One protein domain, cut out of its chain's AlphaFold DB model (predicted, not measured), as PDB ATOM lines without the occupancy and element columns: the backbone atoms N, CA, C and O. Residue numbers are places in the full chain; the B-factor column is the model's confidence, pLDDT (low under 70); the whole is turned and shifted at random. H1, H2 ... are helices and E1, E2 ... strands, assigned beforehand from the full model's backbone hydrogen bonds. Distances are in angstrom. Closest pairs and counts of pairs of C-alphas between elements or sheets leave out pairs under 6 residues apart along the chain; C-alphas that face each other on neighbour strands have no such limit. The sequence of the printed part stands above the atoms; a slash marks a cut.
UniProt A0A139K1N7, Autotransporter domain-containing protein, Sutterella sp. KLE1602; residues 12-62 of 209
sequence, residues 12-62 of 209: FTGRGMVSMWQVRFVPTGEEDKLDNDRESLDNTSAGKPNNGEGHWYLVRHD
ATOM      1  N   PHE A  12     174.029 190.526 174.881       68.94
ATOM      2  CA  PHE A  12     172.912 191.420 175.132       68.94
ATOM      3  C   PHE A  12     171.648 190.598 175.386       68.94
ATOM      4  O   PHE A  12     171.272 189.730 174.593       68.94
ATOM      5  N   THR A  13     170.960 190.939 176.471       66.00
ATOM      6  CA  THR A  13     169.590 190.522 176.753       66.00
ATOM      7  C   THR A  13     168.791 191.719 177.268       66.00
ATOM      8  O   THR A  13     169.328 192.603 177.943       66.00
ATOM      9  N   GLY A  14     167.516 191.787 176.898       61.31
ATOM     10  CA  GLY A  14     166.587 192.838 177.303       61.31
ATOM     11  C   GLY A  14     165.541 192.322 178.288       61.31
ATOM     12  O   GLY A  14     165.257 191.130 178.345       61.31
ATOM     13  N   ARG A  15     164.909 193.236 179.035       54.69
ATOM     14  CA  ARG A  15     163.773 192.896 179.910       54.69
ATOM     15  C   ARG A  15     162.644 192.270 179.087       54.69
ATOM     16  O   ARG A  15     162.171 192.888 178.134       54.69
ATOM     17  N   GLY A  16     162.202 191.081 179.477       50.03
ATOM     18  CA  GLY A  16     161.182 190.286 178.794       50.03
ATOM     19  C   GLY A  16     161.717 189.355 177.701       50.03
ATOM     20  O   GLY A  16     160.914 188.709 177.027       50.03
ATOM     21  N   MET A  17     163.034 189.285 177.482       61.75
ATOM     22  CA  MET A  17     163.626 188.433 176.448       61.75
ATOM     23  C   MET A  17     164.063 187.088 177.030       61.75
ATOM     24  O   MET A  17     164.816 187.027 177.987       61.75
ATOM     25  N   VAL A  18     163.656 185.993 176.387       58.44
ATOM     26  CA  VAL A  18     164.137 184.628 176.695       58.44
ATOM     27  C   VAL A  18     165.296 184.197 175.786       58.44
ATOM     28  O   VAL A  18     165.641 183.021 175.719       58.44
ATOM     29  N   SER A  19     165.871 185.133 175.028       61.38
ATOM     30  CA  SER A  19     166.972 184.891 174.095       61.38
ATOM     31  C   SER A  19     168.092 185.903 174.302       61.38
ATOM     32  O   SER A  19     167.844 187.101 174.437       61.38
ATOM     33  N   MET A  20     169.326 185.403 174.303       69.19
ATOM     34  CA  MET A  20     170.535 186.219 174.322       69.19
ATOM     35  C   MET A  20     171.049 186.425 172.899       69.19
ATOM     36  O   MET A  20     170.935 185.545 172.042       69.19
ATOM     37  N   TRP A  21     171.628 187.593 172.650       74.44
ATOM     38  CA  TRP A  21     172.172 187.976 171.350       74.44
ATOM     39  C   TRP A  21     173.583 188.522 171.509       74.44
ATOM     40  O   TRP A  21     173.886 189.180 172.497       74.44
ATOM     41  N   GLN A  22     174.438 188.281 170.525       78.19
ATOM     42  CA  GLN A  22     175.801 188.797 170.471       78.19
ATOM     43  C   GLN A  22     176.034 189.508 169.145       78.19
ATOM     44  O   GLN A  22     175.500 189.118 168.105       78.19
ATOM     45  N   VAL A  23     176.859 190.550 169.179       82.12
ATOM     46  CA  VAL A  23     177.298 191.248 167.969       82.12
ATOM     47  C   VAL A  23     178.645 190.669 167.544       82.12
ATOM     48  O   VAL A  23     179.631 190.780 168.270       82.12
ATOM     49  N   ARG A  24     178.691 190.054 166.360       83.19
ATOM     50  CA  ARG A  24     179.894 189.423 165.800       83.19
ATOM     51  C   ARG A  24     180.314 190.124 164.512       83.19
ATOM     52  O   ARG A  24     179.470 190.531 163.713       83.19
ATOM     53  N   PHE A  25     181.619 190.285 164.320       84.94
ATOM     54  CA  PHE A  25     182.203 190.816 163.097       84.94
ATOM     55  C   PHE A  25     182.634 189.670 162.184       84.94
ATOM     56  O   PHE A  25     183.381 188.786 162.599       84.94
ATOM     57  N   VAL A  26     182.196 189.719 160.930       86.50
ATOM     58  CA  VAL A  26     182.520 188.727 159.906       86.50
ATOM     59  C   VAL A  26     183.336 189.405 158.809       86.50
ATOM     60  O   VAL A  26     182.808 190.291 158.129       86.50
ATOM     61  N   PRO A  27     184.614 189.027 158.625       85.75
ATOM     62  CA  PRO A  27     185.431 189.537 157.531       85.75
ATOM     63  C   PRO A  27     184.840 189.175 156.164       85.75
ATOM     64  O   PRO A  27     184.260 188.102 155.986       85.75
ATOM     65  N   THR A  28     185.028 190.046 155.173       84.38
ATOM     66  CA  THR A  28     184.585 189.776 153.798       84.38
ATOM     67  C   THR A  28     185.201 188.476 153.270       84.38
ATOM     68  O   THR A  28     186.424 188.331 153.246       84.38
ATOM     69  N   GLY A  29     184.348 187.546 152.826       80.69
ATOM     70  CA  GLY A  29     184.745 186.218 152.342       80.69
ATOM     71  C   GLY A  29     184.682 185.098 153.388       80.69
ATOM     72  O   GLY A  29     184.955 183.953 153.043       80.69
ATOM     73  N   GLU A  30     184.301 185.398 154.633       82.44
ATOM     74  CA  GLU A  30     184.127 184.407 155.709       82.44
ATOM     75  C   GLU A  30     182.660 184.248 156.160       82.44
ATOM     76  O   GLU A  30     182.398 183.765 157.259       82.44
ATOM     77  N   GLU A  31     181.692 184.642 155.326       81.44
ATOM     78  CA  GLU A  31     180.253 184.592 155.651       81.44
ATOM     79  C   GLU A  31     179.754 183.173 155.957       81.44
ATOM     80  O   GLU A  31     178.930 183.001 156.853       81.44
ATOM     81  N   ASP A  32     180.346 182.153 155.329       83.06
ATOM     82  CA  ASP A  32     180.036 180.738 155.580       83.06
ATOM     83  C   ASP A  32     180.280 180.310 157.042       83.06
ATOM     84  O   ASP A  32     179.752 179.287 157.494       83.06
ATOM     85  N   LYS A  33     181.073 181.076 157.808       81.44
ATOM     86  CA  LYS A  33     181.301 180.813 159.236       81.44
ATOM     87  C   LYS A  33     180.068 181.095 160.085       81.44
ATOM     88  O   LYS A  33     179.940 180.491 161.141       81.44
ATOM     89  N   LEU A  34     179.137 181.943 159.643       79.50
ATOM     90  CA  LEU A  34     177.897 182.196 160.390       79.50
ATOM     91  C   LEU A  34     177.057 180.926 160.569       79.50
ATOM     92  O   LEU A  34     176.435 180.751 161.617       79.50
ATOM     93  N   ASP A  35     177.087 180.034 159.580       79.00
ATOM     94  CA  ASP A  35     176.309 178.796 159.593       79.00
ATOM     95  C   ASP A  35     177.108 177.607 160.138       79.00
ATOM     96  O   ASP A  35     176.553 176.749 160.826       79.00
ATOM     97  N   ASN A  36     178.413 177.553 159.851       79.12
ATOM     98  CA  ASN A  36     179.231 176.366 160.119       79.12
ATOM     99  C   ASN A  36     180.147 176.487 161.344       79.12
ATOM    100  O   ASN A  36     180.535 175.466 161.903       79.12
ATOM    101  N   ASP A  37     180.524 177.702 161.746       78.75
ATOM    102  CA  ASP A  37     181.530 177.934 162.790       78.75
ATOM    103  C   ASP A  37     181.358 179.315 163.444       78.75
ATOM    104  O   ASP A  37     182.248 180.168 163.453       78.75
ATOM    105  N   ARG A  38     180.150 179.568 163.958       75.25
ATOM    106  CA  ARG A  38     179.770 180.887 164.485       75.25
ATOM    107  C   ARG A  38     180.554 181.303 165.733       75.25
ATOM    108  O   ARG A  38     180.627 182.492 166.034       75.25
ATOM    109  N   GLU A  39     181.109 180.338 166.465       74.19
ATOM    110  CA  GLU A  39     181.825 180.560 167.728       74.19
ATOM    111  C   GLU A  39     183.245 181.098 167.527       74.19
ATOM    112  O   GLU A  39     183.788 181.738 168.425       74.19
ATOM    113  N   SER A  40     183.847 180.896 166.347       77.56
ATOM    114  CA  SER A  40     185.177 181.436 166.032       77.56
ATOM    115  C   SER A  40     185.163 182.927 165.675       77.56
ATOM    116  O   SER A  40     186.220 183.565 165.576       77.56
ATOM    117  N   LEU A  41     183.972 183.503 165.494       82.44
ATOM    118  CA  LEU A  41     183.777 184.922 165.239       82.44
ATOM    119  C   LEU A  41     183.819 185.703 166.556       82.44
ATOM    120  O   LEU A  41     183.241 185.303 167.564       82.44
ATOM    121  N   ASP A  42     184.459 186.868 166.543       82.81
ATOM    122  CA  ASP A  42     184.543 187.759 167.701       82.81
ATOM    123  C   ASP A  42     183.881 189.112 167.410       82.81
ATOM    124  O   ASP A  42     183.365 189.376 166.325       82.81
ATOM    125  N   ASN A  43     183.844 189.981 168.414       82.19
ATOM    126  CA  ASN A  43     183.264 191.315 168.318       82.19
ATOM    127  C   ASN A  43     184.292 192.379 167.887       82.19
ATOM    128  O   ASN A  43     184.132 193.553 168.239       82.19
ATOM    129  N   THR A  44     185.366 191.998 167.177       82.50
ATOM    130  CA  THR A  44     186.483 192.896 166.853       82.50
ATOM    131  C   THR A  44     186.839 192.883 165.366       82.50
ATOM    132  O   THR A  44     187.282 191.887 164.813       82.50
ATOM    133  N   SER A  45     186.762 194.053 164.724       79.69
ATOM    134  CA  SER A  45     187.231 194.247 163.343       79.69
ATOM    135  C   SER A  45     188.714 194.622 163.228       79.69
ATOM    136  O   SER A  45     189.277 194.631 162.137       79.69
ATOM    137  N   ALA A  46     189.375 194.966 164.340       79.19
ATOM    138  CA  ALA A  46     190.789 195.345 164.328       79.19
ATOM    139  C   ALA A  46     191.693 194.109 164.176       79.19
ATOM    140  O   ALA A  46     191.535 193.138 164.906       79.19
ATOM    141  N   GLY A  47     192.652 194.156 163.247       75.31
ATOM    142  CA  GLY A  47     193.589 193.048 163.006       75.31
ATOM    143  C   GLY A  47     193.005 191.869 162.219       75.31
ATOM    144  O   GLY A  47     193.692 190.865 162.040       75.31
ATOM    145  N   LYS A  48     191.764 191.985 161.732       81.00
ATOM    146  CA  LYS A  48     191.124 190.998 160.855       81.00
ATOM    147  C   LYS A  48     191.596 191.154 159.395       81.00
ATOM    148  O   LYS A  48     192.125 192.215 159.042       81.00
ATOM    149  N   PRO A  49     191.426 190.115 158.548       75.06
ATOM    150  CA  PRO A  49     191.773 190.164 157.127       75.06
ATOM    151  C   PRO A  49     191.172 191.382 156.413       75.06
ATOM    152  O   PRO A  49     190.199 191.971 156.881       75.06
ATOM    153  N   ASN A  50     191.766 191.774 155.282       75.88
ATOM    154  CA  ASN A  50     191.313 192.916 154.474       75.88
ATOM    155  C   ASN A  50     191.197 194.227 155.273       75.88
ATOM    156  O   ASN A  50     190.294 195.024 155.056       75.88
ATOM    157  N   ASN A  51     192.109 194.448 156.226       75.38
ATOM    158  CA  ASN A  51     192.166 195.670 157.036       75.38
ATOM    159  C   ASN A  51     190.866 195.964 157.822       75.38
ATOM    160  O   ASN A  51     190.554 197.122 158.102       75.38
ATOM    161  N   GLY A  52     190.113 194.920 158.189       72.25
ATOM    162  CA  GLY A  52     188.844 195.059 158.904       72.25
ATOM    163  C   GLY A  52     187.642 195.376 158.010       72.25
ATOM    164  O   GLY A  52     186.640 195.882 158.518       72.25
ATOM    165  N   GLU A  53     187.720 195.087 156.708       78.75
ATOM    166  CA  GLU A  53     186.560 195.061 155.811       78.75
ATOM    167  C   GLU A  53     185.694 193.824 156.087       78.75
ATOM    168  O   GLU A  53     186.171 192.686 156.110       78.75
ATOM    169  N   GLY A  54     184.411 194.059 156.356       83.25
ATOM    170  CA  GLY A  54     183.466 193.020 156.740       83.25
ATOM    171  C   GLY A  54     182.150 193.585 157.262       83.25
ATOM    172  O   GLY A  54     181.944 194.802 157.312       83.25
ATOM    173  N   HIS A  55     181.258 192.687 157.665       85.06
ATOM    174  CA  HIS A  55     179.906 193.010 158.105       85.06
ATOM    175  C   HIS A  55     179.685 192.615 159.567       85.06
ATOM    176  O   HIS A  55     180.268 191.661 160.081       85.06
ATOM    177  N   TRP A  56     178.842 193.388 160.252       83.50
ATOM    178  CA  TRP A  56     178.435 193.114 161.625       83.50
ATOM    179  C   TRP A  56     177.105 192.378 161.620       83.50
ATOM    180  O   TRP A  56     176.134 192.861 161.039       83.50
ATOM    181  N   TYR A  57     177.060 191.241 162.303       80.12
ATOM    182  CA  TYR A  57     175.870 190.411 162.413       80.12
ATOM    183  C   TYR A  57     175.424 190.309 163.865       80.12
ATOM    184  O   TYR A  57     176.240 190.234 164.786       80.12
ATOM    185  N   LEU A  58     174.105 190.295 164.053       78.62
ATOM    186  CA  LEU A  58     173.488 189.943 165.321       78.62
ATOM    187  C   LEU A  58     173.262 188.430 165.320       78.62
ATOM    188  O   LEU A  58     172.412 187.924 164.587       78.62
ATOM    189  N   VAL A  59     174.044 187.712 166.114       78.25
ATOM    190  CA  VAL A  59     173.997 186.251 166.206       78.25
ATOM    191  C   VAL A  59     173.292 185.873 167.499       78.25
ATOM    192  O   VAL A  59     173.554 186.455 168.553       78.25
ATOM    193  N   ARG A  60     172.372 184.908 167.429       71.62
ATOM    194  CA  ARG A  60     171.724 184.376 168.627       71.62
ATOM    195  C   ARG A  60     172.752 183.592 169.439       71.62
ATOM    196  O   ARG A  60     173.401 182.691 168.908       71.62
ATOM    197  N   HIS A  61     172.891 183.950 170.709       68.50
ATOM    198  CA  HIS A  61     173.712 183.216 171.656       68.50
ATOM    199  C   HIS A  61     172.843 182.135 172.294       68.50
ATOM    200  O   HIS A  61     172.072 182.387 173.223       68.50
ATOM    201  N   ASP A  62     172.904 180.941 171.712       59.66
ATOM    202  CA  ASP A  62     172.224 179.767 172.234       59.66
ATOM    203  C   ASP A  62     173.125 179.140 173.301       59.66
ATOM    204  O   ASP A  62     174.121 178.498 172.977       59.66
TER     205      ASP A  62
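AT A GLANCE: This is residues 12 to 62 of the 209 residues of the protein "Autotransporter domain-containing protein" of Sutterella sp. KLE1602 (UniProt A0A139K1N7). Two strands, E1 and E2, run side by side in opposite directions as a long two-stranded ribbon, with a loop of residues 12 to 19 at one end and the small helix H2 at the other. Between the strands the chain makes an excursion over H1, and the long link after H1 comes back past E1. The 51 printed residues hold E1, H1, H2 and E2 in that order, and the sheet E1 - E2 is antiparallel. The class is mixed, helices and strands, with under half of the residues in named elements. The whole is elongated, 39 by 21 by 13 A, and only just loose, close to compact, with a radius of gyration of the C-alphas of 12.0 A.

HOW THE PARTS SIT: E1, residues 20 to 27, and E2, residues 54 to 61, are antiparallel neighbours at 155 degrees. N 22 and O 59 are 2.8 A apart and N 57 and O 24 2.9 A, within hydrogen-bond range. H1, residues 33 to 36, is apart from E2, but only just: their closest C-alphas are 8.1 A apart. H1 is also apart from H2, residues 49 to 52. The closest C-alphas of E1 and H2, those of Pro 27 and Pro 49, are 6.4 A apart. Both helices are too short for an O i to N i+4 pair.

IN THESE COORDINATES: E1 begins at C-alpha 20, (170.535, 186.219, 174.322), and is 22.7 A long. H1 is 5.0 A and H2 6.0 A long. E2 is 20.3 A long and ends at C-alpha 61, (173.712, 183.216, 171.656).

THE WHOLE: The C-alphas farthest apart, of Gly 16 and Asn 50, are 38.8 A apart. The printed part has no cut. The link from H1 to H2 is long, with 12 residues. Mean pLDDT of the printed part is 76.0; residues 12 to 20 and 61 to 62 are under 70.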